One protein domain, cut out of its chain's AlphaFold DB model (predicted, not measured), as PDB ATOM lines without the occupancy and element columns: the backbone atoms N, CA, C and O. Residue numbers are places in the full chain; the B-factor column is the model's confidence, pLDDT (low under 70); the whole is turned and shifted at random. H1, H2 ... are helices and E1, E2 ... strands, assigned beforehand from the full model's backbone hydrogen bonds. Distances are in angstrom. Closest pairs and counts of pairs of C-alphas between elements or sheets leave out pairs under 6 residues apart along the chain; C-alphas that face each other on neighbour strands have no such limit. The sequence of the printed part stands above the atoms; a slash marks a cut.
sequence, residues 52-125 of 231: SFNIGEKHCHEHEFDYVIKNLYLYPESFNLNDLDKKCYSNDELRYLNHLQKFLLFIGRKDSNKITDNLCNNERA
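AT A GLANCE: This is residues 52 to 125 of the 231 residues of an uncharacterized protein of Mycoplasma sp. CAG:472 (UniProt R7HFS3). A small two-strand hairpin, E1 and E2, packs loosely on H1, and the longest helix, H3, runs beside H1. Short H2 sits at one end and short H4 at the other. The printed part has 74 residues, mixed helices and strands, in the order E1 E2 H1 H2 H3 H4, the sheet antiparallel. It is compact, radius of gyration of the C-alphas 12.3 A, and spans 36 by 23 by 20 A.

IN THESE COORDINATES: Find C-alpha 52 at (22.060, 18.473, 55.051), where E1, residues 52 to 55, begins; E2 is 58 to 62. H1 is 65 to 74, 14.3 A; H2 is 85 to 88. H3, 91 to 106, runs 22.5 A to (0.916, 10.244, 46.043). H4 is 117 to 120.

HOW THE PARTS SIT: Look at N 53 and O 60, 3.0 A, in the hairpin. Residues 54 to 55 also pair antiparallel with 79 to 80. C-alphas Glu 62 and Val 68, the closest of E2 and H1, are 6.4 A apart; Ser 52 and Asp 85, of E1 and H2, 5.2 A. H3 touches H1 with residues 97 to 104 alone, closest C-alphas Leu 72 and Gln 101, 6.9 A, a shallow tilt of 18 degrees, the same way. H4 is apart from H3. In H1 and H3 every O i to N i+4 pair is within hydrogen-bond range; H2 and H4 are too short for one.

THE WHOLE: C-alphas Leu 84 and Glu 123, the farthest apart, are 36.4 A apart. The printed part has no cut and no long link; mean pLDDT is 75 in H4, and no printed residue is under 70.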
ATOM      1  N   SER A  52      21.528  19.083  56.273       97.38
ATOM      2  CA  SER A  52      22.060  18.473  55.051       97.38
ATOM      3  C   SER A  52      21.055  17.523  54.414       97.38
ATOM      4  O   SER A  52      20.238  16.914  55.103       97.38
ATOM      5  N   PHE A  53      21.070  17.425  53.090       98.12
ATOM      6  CA  PHE A  53      20.223  16.517  52.317       98.12
ATOM      7  C   PHE A  53      20.794  16.348  50.911       98.12
ATOM      8  O   PHE A  53      21.708  17.069  50.511       98.12
ATOM      9  N   ASN A  54      20.236  15.432  50.123       97.94
ATOM     10  CA  ASN A  54      20.633  15.254  48.730       97.94
ATOM     11  C   ASN A  54      19.445  15.464  47.792       97.94
ATOM     12  O   ASN A  54      18.317  15.082  48.103       97.94
ATOM     13  N   ILE A  55      19.722  16.045  46.625       97.44
ATOM     14  CA  ILE A  55      18.820  16.066  45.471       97.44
ATOM     15  C   ILE A  55      19.497  15.256  44.365       97.44
ATOM     16  O   ILE A  55      20.432  15.726  43.711       97.44
ATOM     17  N   GLY A  56      19.058  14.011  44.192       95.00
ATOM     18  CA  GLY A  56      19.725  13.045  43.329       95.00
ATOM     19  C   GLY A  56      21.112  12.739  43.893       95.00
ATOM     20  O   GLY A  56      21.243  12.432  45.075       95.00
ATOM     21  N   GLU A  57      22.146  12.877  43.065       94.50
ATOM     22  CA  GLU A  57      23.549  12.698  43.477       94.50
ATOM     23  C   GLU A  57      24.167  13.960  44.104       94.50
ATOM     24  O   GLU A  57      25.292  13.926  44.603       94.50
ATOM     25  N   LYS A  58      23.462  15.099  44.073       96.12
ATOM     26  CA  LYS A  58      23.994  16.369  44.566       96.12
ATOM     27  C   LYS A  58      23.745  16.517  46.064       96.12
ATOM     28  O   LYS A  58      22.593  16.575  46.492       96.12
ATOM     29  N   HIS A  59      24.823  16.698  46.821       97.12
ATOM     30  CA  HIS A  59      24.759  17.106  48.220       97.12
ATOM     31  C   HIS A  59      24.396  18.592  48.351       97.12
ATOM     32  O   HIS A  59      24.984  19.453  47.689       97.12
ATOM     33  N   CYS A  60      23.431  18.879  49.215       96.81
ATOM     34  CA  CYS A  60      22.896  20.202  49.497       96.81
ATOM     35  C   CYS A  60      22.854  20.431  51.013       96.81
ATOM     36  O   CYS A  60      22.857  19.488  51.807       96.81
ATOM     37  N   HIS A  61      22.788  21.697  51.417       96.44
ATOM     38  CA  HIS A  61      22.499  22.063  52.796       96.44
ATOM     39  C   HIS A  61      21.740  23.382  52.848       96.44
ATOM     40  O   HIS A  61      21.820  24.185  51.921       96.44
ATOM     41  N   GLU A  62      21.017  23.580  53.942       94.94
ATOM     42  CA  GLU A  62      20.300  24.808  54.255       94.94
ATOM     43  C   GLU A  62      20.440  25.115  55.749       94.94
ATOM     44  O   GLU A  62      20.675  24.221  56.567       94.94
ATOM     45  N   HIS A  63      20.269  26.384  56.109       91.00
ATOM     46  CA  HIS A  63      20.344  26.849  57.499       91.00
ATOM     47  C   HIS A  63      18.967  27.082  58.139       91.00
ATOM     48  O   HIS A  63      18.876  27.442  59.315       91.00
ATOM     49  N   GLU A  64      17.895  26.824  57.381       89.12
ATOM     50  CA  GLU A  64      16.507  26.880  57.836       89.12
ATOM     51  C   GLU A  64      15.748  25.637  57.360       89.12
ATOM     52  O   GLU A  64      15.824  25.250  56.188       89.12
ATOM     53  N   PHE A  65      14.966  25.035  58.257       93.75
ATOM     54  CA  PHE A  65      14.174  23.848  57.935       93.75
ATOM     55  C   PHE A  65      13.142  24.120  56.825       93.75
ATOM     56  O   PHE A  65      12.918  23.268  55.967       93.75
ATOM     57  N   ASP A  66      12.591  25.335  56.756       92.62
ATOM     58  CA  ASP A  66      11.669  25.753  55.692       92.62
ATOM     59  C   ASP A  66      12.296  25.658  54.290       92.62
ATOM     60  O   ASP A  66      11.618  25.283  53.328       92.62
ATOM     61  N   TYR A  67      13.602  25.913  54.150       93.50
ATOM     62  CA  TYR A  67      14.289  25.721  52.870       93.50
ATOM     63  C   TYR A  67      14.495  24.242  52.535       93.50
ATOM     64  O   TYR A  67      14.404  23.874  51.362       93.50
ATOM     65  N   VAL A  68      14.681  23.372  53.530       97.25
ATOM     66  CA  VAL A  68      14.672  21.913  53.317       97.25
ATOM     67  C   VAL A  68      13.300  21.471  52.804       97.25
ATOM     68  O   VAL A  68      13.217  20.785  51.785       97.25
ATOM     69  N   ILE A  69      12.216  21.933  53.441       97.38
ATOM     70  CA  ILE A  69      10.831  21.667  53.020       97.38
ATOM     71  C   ILE A  69      10.598  22.155  51.589       97.38
ATOM     72  O   ILE A  69      10.031  21.432  50.769       97.38
ATOM     73  N   LYS A  70      11.054  23.367  51.260       95.31
ATOM     74  CA  LYS A  70      10.949  23.929  49.910       95.31
ATOM     75  C   LYS A  70      11.683  23.070  48.882       95.31
ATOM     76  O   LYS A  70      11.130  22.808  47.815       95.31
ATOM     77  N   ASN A  71      12.900  22.618  49.188       97.12
ATOM     78  CA  ASN A  71      13.659  21.732  48.308       97.12
ATOM     79  C   ASN A  71      12.958  20.376  48.134       97.12
ATOM     80  O   ASN A  71      12.805  19.926  47.002       97.12
ATOM     81  N   LEU A  72      12.437  19.777  49.209       97.81
ATOM     82  CA  LEU A  72      11.623  18.559  49.131       97.81
ATOM     83  C   LEU A  72      10.346  18.765  48.293       97.81
ATOM     84  O   LEU A  72       9.982  17.912  47.489       97.81
ATOM     85  N   TYR A  73       9.673  19.909  48.423       95.44
ATOM     86  CA  TYR A  73       8.481  20.239  47.635       95.44
ATOM     87  C   TYR A  73       8.774  20.374  46.130       95.44
ATOM     88  O   TYR A  73       7.958  20.007  45.272       95.44
ATOM     89  N   LEU A  74       9.936  20.939  45.797       95.00
ATOM     90  CA  LEU A  74      10.404  21.090  44.423       95.00
ATOM     91  C   LEU A  74      10.871  19.759  43.832       95.00
ATOM     92  O   LEU A  74      10.551  19.489  42.678       95.00
ATOM     93  N   TYR A  75      11.561  18.932  44.616       97.19
ATOM     94  CA  TYR A  75      12.248  17.734  44.137       97.19
ATOM     95  C   TYR A  75      11.886  16.463  44.929       97.19
ATOM     96  O   TYR A  75      12.782  15.804  45.455       97.19
ATOM     97  N   PRO A  76      10.601  16.094  45.077       97.06
ATOM     98  CA  PRO A  76      10.214  14.982  45.944       97.06
ATOM     99  C   PRO A  76      10.667  13.602  45.459       97.06
ATOM    100  O   PRO A  76      10.701  12.686  46.274       97.06
ATOM    101  N   GLU A  77      10.987  13.413  44.178       97.69
ATOM    102  CA  GLU A  77      11.492  12.133  43.663       97.69
ATOM    103  C   GLU A  77      12.989  11.986  43.937       97.69
ATOM    104  O   GLU A  77      13.447  10.915  44.331       97.69
ATOM    105  N   SER A  78      13.743  13.074  43.766       97.94
ATOM    106  CA  SER A  78      15.195  13.085  43.965       97.94
ATOM    107  C   SER A  78      15.628  13.380  45.405       97.94
ATOM    108  O   SER A  78      16.783  13.112  45.754       97.94
ATOM    109  N   PHE A  79      14.752  13.944  46.241       98.50
ATOM    110  CA  PHE A  79      15.062  14.264  47.632       98.50
ATOM    111  C   PHE A  79      15.353  12.997  48.434       98.50
ATOM    112  O   PHE A  79      14.546  12.067  48.475       98.50
ATOM    113  N   ASN A  80      16.492  12.964  49.115       97.62
ATOM    114  CA  ASN A  80      16.832  11.867  50.008       97.62
ATOM    115  C   ASN A  80      17.750  12.322  51.148       97.62
ATOM    116  O   ASN A  80      18.483  13.303  51.031       97.62
ATOM    117  N   LEU A  81      17.706  11.566  52.245       97.69
ATOM    118  CA  LEU A  81      18.582  11.722  53.403       97.69
ATOM    119  C   LEU A  81      19.357  10.422  53.603       97.69
ATOM    120  O   LEU A  81      18.755   9.374  53.864       97.69
ATOM    121  N   ASN A  82      20.684  10.484  53.509       96.00
ATOM    122  CA  ASN A  82      21.532   9.359  53.898       96.00
ATOM    123  C   ASN A  82      21.657   9.283  55.439       96.00
ATOM    124  O   ASN A  82      21.157  10.137  56.171       96.00
ATOM    125  N   ASP A  83      22.316   8.247  55.965       96.44
ATOM    126  CA  ASP A  83      22.415   8.047  57.419       96.44
ATOM    127  C   ASP A  83      23.260   9.102  58.150       96.44
ATOM    128  O   ASP A  83      23.129   9.251  59.367       96.44
ATOM    129  N   LEU A  84      24.122   9.839  57.442       95.38
ATOM    130  CA  LEU A  84      24.818  10.998  57.996       95.38
ATOM    131  C   LEU A  84      23.893  12.214  58.024       95.38
ATOM    132  O   LEU A  84      23.773  12.832  59.078       95.38
ATOM    133  N   ASP A  85      23.189  12.489  56.925       96.69
ATOM    134  CA  ASP A  85      22.266  13.622  56.810       96.69
ATOM    135  C   ASP A  85      21.179  13.555  57.888       96.69
ATOM    136  O   ASP A  85      20.892  14.546  58.554       96.69
ATOM    137  N   LYS A  86      20.624  12.359  58.137       96.88
ATOM    138  CA  LYS A  86      19.588  12.142  59.163       96.88
ATOM    139  C   LYS A  86      20.006  12.603  60.562       96.88
ATOM    140  O   LYS A  86      19.139  12.933  61.360       96.88
ATOM    141  N   LYS A  87      21.309  12.645  60.871       96.31
ATOM    142  CA  LYS A  87      21.815  13.094  62.182       96.31
ATOM    143  C   LYS A  87      21.652  14.599  62.401       96.31
ATOM    144  O   LYS A  87      21.726  15.037  63.544       96.31
ATOM    145  N   CYS A  88      21.432  15.373  61.338       95.50
ATOM    146  CA  CYS A  88      21.156  16.808  61.409       95.50
ATOM    147  C   CYS A  88      19.707  17.132  61.806       95.50
ATOM    148  O   CYS A  88      19.384  18.302  61.976       95.50
ATOM    149  N   TYR A  89      18.841  16.124  61.938       97.44
ATOM    150  CA  TYR A  89      17.412  16.305  62.170       97.44
ATOM    151  C   TYR A  89      16.970  15.613  63.457       97.44
ATOM    152  O   TYR A  89      17.467  14.553  63.842       97.44
ATOM    153  N   SER A  90      15.962  16.188  64.098       96.75
ATOM    154  CA  SER A  90      15.172  15.515  65.121       96.75
ATOM    155  C   SER A  90      14.294  14.412  64.514       96.75
ATOM    156  O   SER A  90      13.965  14.408  63.326       96.75
ATOM    157  N   ASN A  91      13.829  13.486  65.357       96.69
ATOM    158  CA  ASN A  91      12.903  12.435  64.926       96.69
ATOM    159  C   ASN A  91      11.583  12.999  64.368       96.69
ATOM    160  O   ASN A  91      10.988  12.390  63.480       96.69
ATOM    161  N   ASP A  92      11.110  14.139  64.880       96.88
ATOM    162  CA  ASP A  92       9.883  14.773  64.394       96.88
ATOM    163  C   ASP A  92      10.067  15.409  63.017       96.88
ATOM    164  O   ASP A  92       9.207  15.230  62.156       96.88
ATOM    165  N   GLU A  93      11.205  16.057  62.764       97.38
ATOM    166  CA  GLU A  93      11.540  16.587  61.438       97.38
ATOM    167  C   GLU A  93      11.686  15.464  60.407       97.38
ATOM    168  O   GLU A  93      11.125  15.557  59.317       97.38
ATOM    169  N   LEU A  94      12.352  14.359  60.761       97.69
ATOM    170  CA  LEU A  94      12.459  13.189  59.882       97.69
ATOM    171  C   LEU A  94      11.084  12.601  59.546       97.69
ATOM    172  O   LEU A  94      10.802  12.302  58.382       97.69
ATOM    173  N   ARG A  95      10.205  12.467  60.549       96.12
ATOM    174  CA  ARG A  95       8.819  12.021  60.338       96.12
ATOM    175  C   ARG A  95       8.061  12.980  59.432       96.12
ATOM    176  O   ARG A  95       7.396  12.523  58.504       96.12
ATOM    177  N   TYR A  96       8.186  14.284  59.667       97.81
ATOM    178  CA  TYR A  96       7.550  15.313  58.855       97.81
ATOM    179  C   TYR A  96       7.995  15.232  57.390       97.81
ATOM    180  O   TYR A  96       7.145  15.132  56.505       97.81
ATOM    181  N   LEU A  97       9.308  15.216  57.127       98.31
ATOM    182  CA  LEU A  97       9.864  15.150  55.771       98.31
ATOM    183  C   LEU A  97       9.410  13.882  55.043       98.31
ATOM    184  O   LEU A  97       8.960  13.955  53.903       98.31
ATOM    185  N   ASN A  98       9.449  12.730  55.715       97.44
ATOM    186  CA  ASN A  98       9.001  11.467  55.139       97.44
ATOM    187  C   ASN A  98       7.497  11.481  54.798       97.44
ATOM    188  O   ASN A  98       7.106  11.118  53.688       97.44
ATOM    189  N   HIS A  99       6.641  11.951  55.713       96.75
ATOM    190  CA  HIS A  99       5.194  12.051  55.462       96.75
ATOM    191  C   HIS A  99       4.884  13.040  54.332       96.75
ATOM    192  O   HIS A  99       4.041  12.758  53.477       96.75
ATOM    193  N   LEU A 100       5.588  14.174  54.292       97.38
ATOM    194  CA  LEU A 100       5.451  15.163  53.229       97.38
ATOM    195  C   LEU A 100       5.864  14.581  51.873       97.38
ATOM    196  O   LEU A 100       5.115  14.710  50.907       97.38
ATOM    197  N   GLN A 101       7.010  13.901  51.801       97.75
ATOM    198  CA  GLN A 101       7.486  13.273  50.571       97.75
ATOM    199  C   GLN A 101       6.477  12.247  50.043       97.75
ATOM    200  O   GLN A 101       6.088  12.312  48.877       97.75
ATOM    201  N   LYS A 102       5.969  11.359  50.908       96.38
ATOM    202  CA  LYS A 102       4.949  10.365  50.535       96.38
ATOM    203  C   LYS A 102       3.665  11.011  50.022       96.38
ATOM    204  O   LYS A 102       3.122  10.575  49.007       96.38
ATOM    205  N   PHE A 103       3.204  12.084  50.665       95.44
ATOM    206  CA  PHE A 103       2.058  12.854  50.185       95.44
ATOM    207  C   PHE A 103       2.309  13.467  48.801       95.44
ATOM    208  O   PHE A 103       1.466  13.333  47.912       95.44
ATOM    209  N   LEU A 104       3.461  14.115  48.598       95.25
ATOM    210  CA  LEU A 104       3.819  14.734  47.320       95.25
ATOM    211  C   LEU A 104       3.859  13.692  46.195       95.25
ATOM    212  O   LEU A 104       3.248  13.893  45.143       95.25
ATOM    213  N   LEU A 105       4.494  12.547  46.437       94.81
ATOM    214  CA  LEU A 105       4.541  11.442  45.479       94.81
ATOM    215  C   LEU A 105       3.143  10.876  45.188       94.81
ATOM    216  O   LEU A 105       2.799  10.654  44.026       94.81
ATOM    217  N   PHE A 106       2.294  10.720  46.208       93.81
ATOM    218  CA  PHE A 106       0.916  10.244  46.043       93.81
ATOM    219  C   PHE A 106       0.074  11.156  45.146       93.81
ATOM    220  O   PHE A 106      -0.639  10.674  44.257       93.81
ATOM    221  N   ILE A 107       0.186  12.477  45.319       92.88
ATOM    222  CA  ILE A 107      -0.510  13.432  44.449       92.88
ATOM    223  C   ILE A 107       0.118  13.522  43.050       92.88
ATOM    224  O   ILE A 107      -0.373  14.268  42.212       92.88
ATOM    225  N   GLY A 108       1.165  12.748  42.758       91.44
ATOM    226  CA  GLY A 108       1.820  12.719  41.454       91.44
ATOM    227  C   GLY A 108       2.739  13.914  41.218       91.44
ATOM    228  O   GLY A 108       2.969  14.288  40.068       91.44
ATOM    229  N   ARG A 109       3.249  14.539  42.288       91.38
ATOM    230  CA  ARG A 109       4.259  15.591  42.178       91.38
ATOM    231  C   ARG A 109       5.543  14.991  41.600       91.38
ATOM    232  O   ARG A 109       6.033  13.978  42.090       91.38
ATOM    233  N   LYS A 110       6.060  15.649  40.567       92.50
ATOM    234  CA  LYS A 110       7.348  15.366  39.934       92.50
ATOM    235  C   LYS A 110       8.357  16.441  40.297       92.50
ATOM    236  O   LYS A 110       7.963  17.554  40.664       92.50
ATOM    237  N   ASP A 111       9.627  16.109  40.133       95.44
ATOM    238  CA  ASP A 111      10.711  17.069  40.294       95.44
ATOM    239  C   ASP A 111      10.557  18.253  39.332       95.44
ATOM    240  O   ASP A 111      10.330  18.101  38.130       95.44
ATOM    241  N   SER A 112      10.658  19.464  39.871       92.12
ATOM    242  CA  SER A 112      10.515  20.708  39.127       92.12
ATOM    243  C   SER A 112      11.244  21.833  39.843       92.12
ATOM    244  O   SER A 112      11.088  22.033  41.043       92.12
ATOM    245  N   ASN A 113      11.954  22.661  39.082       89.31
ATOM    246  CA  ASN A 113      12.597  23.870  39.596       89.31
ATOM    247  C   ASN A 113      11.627  25.057  39.779       89.31
ATOM    248  O   ASN A 113      12.053  26.146  40.164       89.31
ATOM    249  N   LYS A 114      10.331  24.874  39.483       86.12
ATOM    250  CA  LYS A 114       9.290  25.906  39.601       86.12
ATOM    251  C   LYS A 114       8.016  25.373  40.257       86.12
ATOM    252  O   LYS A 114       7.618  24.216  40.074       86.12
ATOM    253  N   ILE A 115       7.337  26.264  40.978       82.19
ATOM    254  CA  ILE A 115       5.974  26.072  41.487       82.19
ATOM    255  C   ILE A 115       5.029  26.813  40.537       82.19
ATOM    256  O   ILE A 115       5.281  27.962  40.190       82.19
ATOM    257  N   THR A 116       3.977  26.139  40.079       80.38
ATOM    258  CA  THR A 116       2.963  26.705  39.176       80.38
ATOM    259  C   THR A 116       1.579  26.310  39.672       80.38
ATOM    260  O   THR A 116       1.438  25.272  40.319       80.38
ATOM    261  N   ASP A 117       0.551  27.089  39.341       79.25
ATOM    262  CA  ASP A 117      -0.821  26.842  39.813       79.25
ATOM    263  C   ASP A 117      -1.349  25.461  39.415       79.25
ATOM    264  O   ASP A 117      -2.019  24.797  40.204       79.25
ATOM    265  N   ASN A 118      -0.995  24.982  38.220       72.44
ATOM    266  CA  ASN A 118      -1.373  23.645  37.750       72.44
ATOM    267  C   ASN A 118      -0.794  22.535  38.629       72.44
ATOM    268  O   ASN A 118      -1.405  21.482  38.778       72.44
ATOM    269  N   LEU A 119       0.367  22.774  39.241       70.50
ATOM    270  CA  LEU A 119       0.964  21.821  40.164       70.50
ATOM    271  C   LEU A 119       0.268  21.819  41.534       70.50
ATOM    272  O   LEU A 119       0.322  20.815  42.242       70.50
ATOM    273  N   CYS A 120      -0.395  22.918  41.894       76.56
ATOM    274  CA  CYS A 120      -1.160  23.062  43.133       76.56
ATOM    275  C   CYS A 120      -2.624  22.601  42.976       76.56
ATOM    276  O   CYS A 120      -3.236  22.119  43.931       76.56
ATOM    277  N   ASN A 121      -3.190  22.710  41.772       82.38
ATOM    278  CA  ASN A 121      -4.567  22.337  41.446       82.38
ATOM    279  C   ASN A 121      -4.677  20.863  41.034       82.38
ATOM    280  O   ASN A 121      -4.880  20.533  39.869       82.38
ATOM    281  N   ASN A 122      -4.562  19.972  42.018       85.75
ATOM    282  CA  ASN A 122      -4.503  18.527  41.808       85.75
ATOM    283  C   ASN A 122      -5.695  17.789  42.456       85.75
ATOM    284  O   ASN A 122      -6.010  18.007  43.629       85.75
ATOM    285  N   GLU A 123      -6.358  16.894  41.712       90.31
ATOM    286  CA  GLU A 123      -7.525  16.141  42.204       90.31
ATOM    287  C   GLU A 123      -7.194  15.209  43.373       90.31
ATOM    288  O   GLU A 123      -7.948  15.170  44.345       90.31
ATOM    289  N   ARG A 124      -6.044  14.525  43.342       90.69
ATOM    290  CA  ARG A 124      -5.577  13.698  44.466       90.69
ATOM    291  C   ARG A 124      -5.232  14.550  45.679       90.69
ATOM    292  O   ARG A 124      -5.537  14.145  46.795       90.69
ATOM    293  N   ALA A 125      -4.672  15.744  45.487       91.38
ATOM    294  CA  ALA A 125      -4.457  16.683  46.588       91.38
ATOM    295  C   ALA A 125      -5.789  17.156  47.190       91.38
ATOM    296  O   ALA A 125      -5.920  17.237  48.411       91.38
TER     297      ALA A 125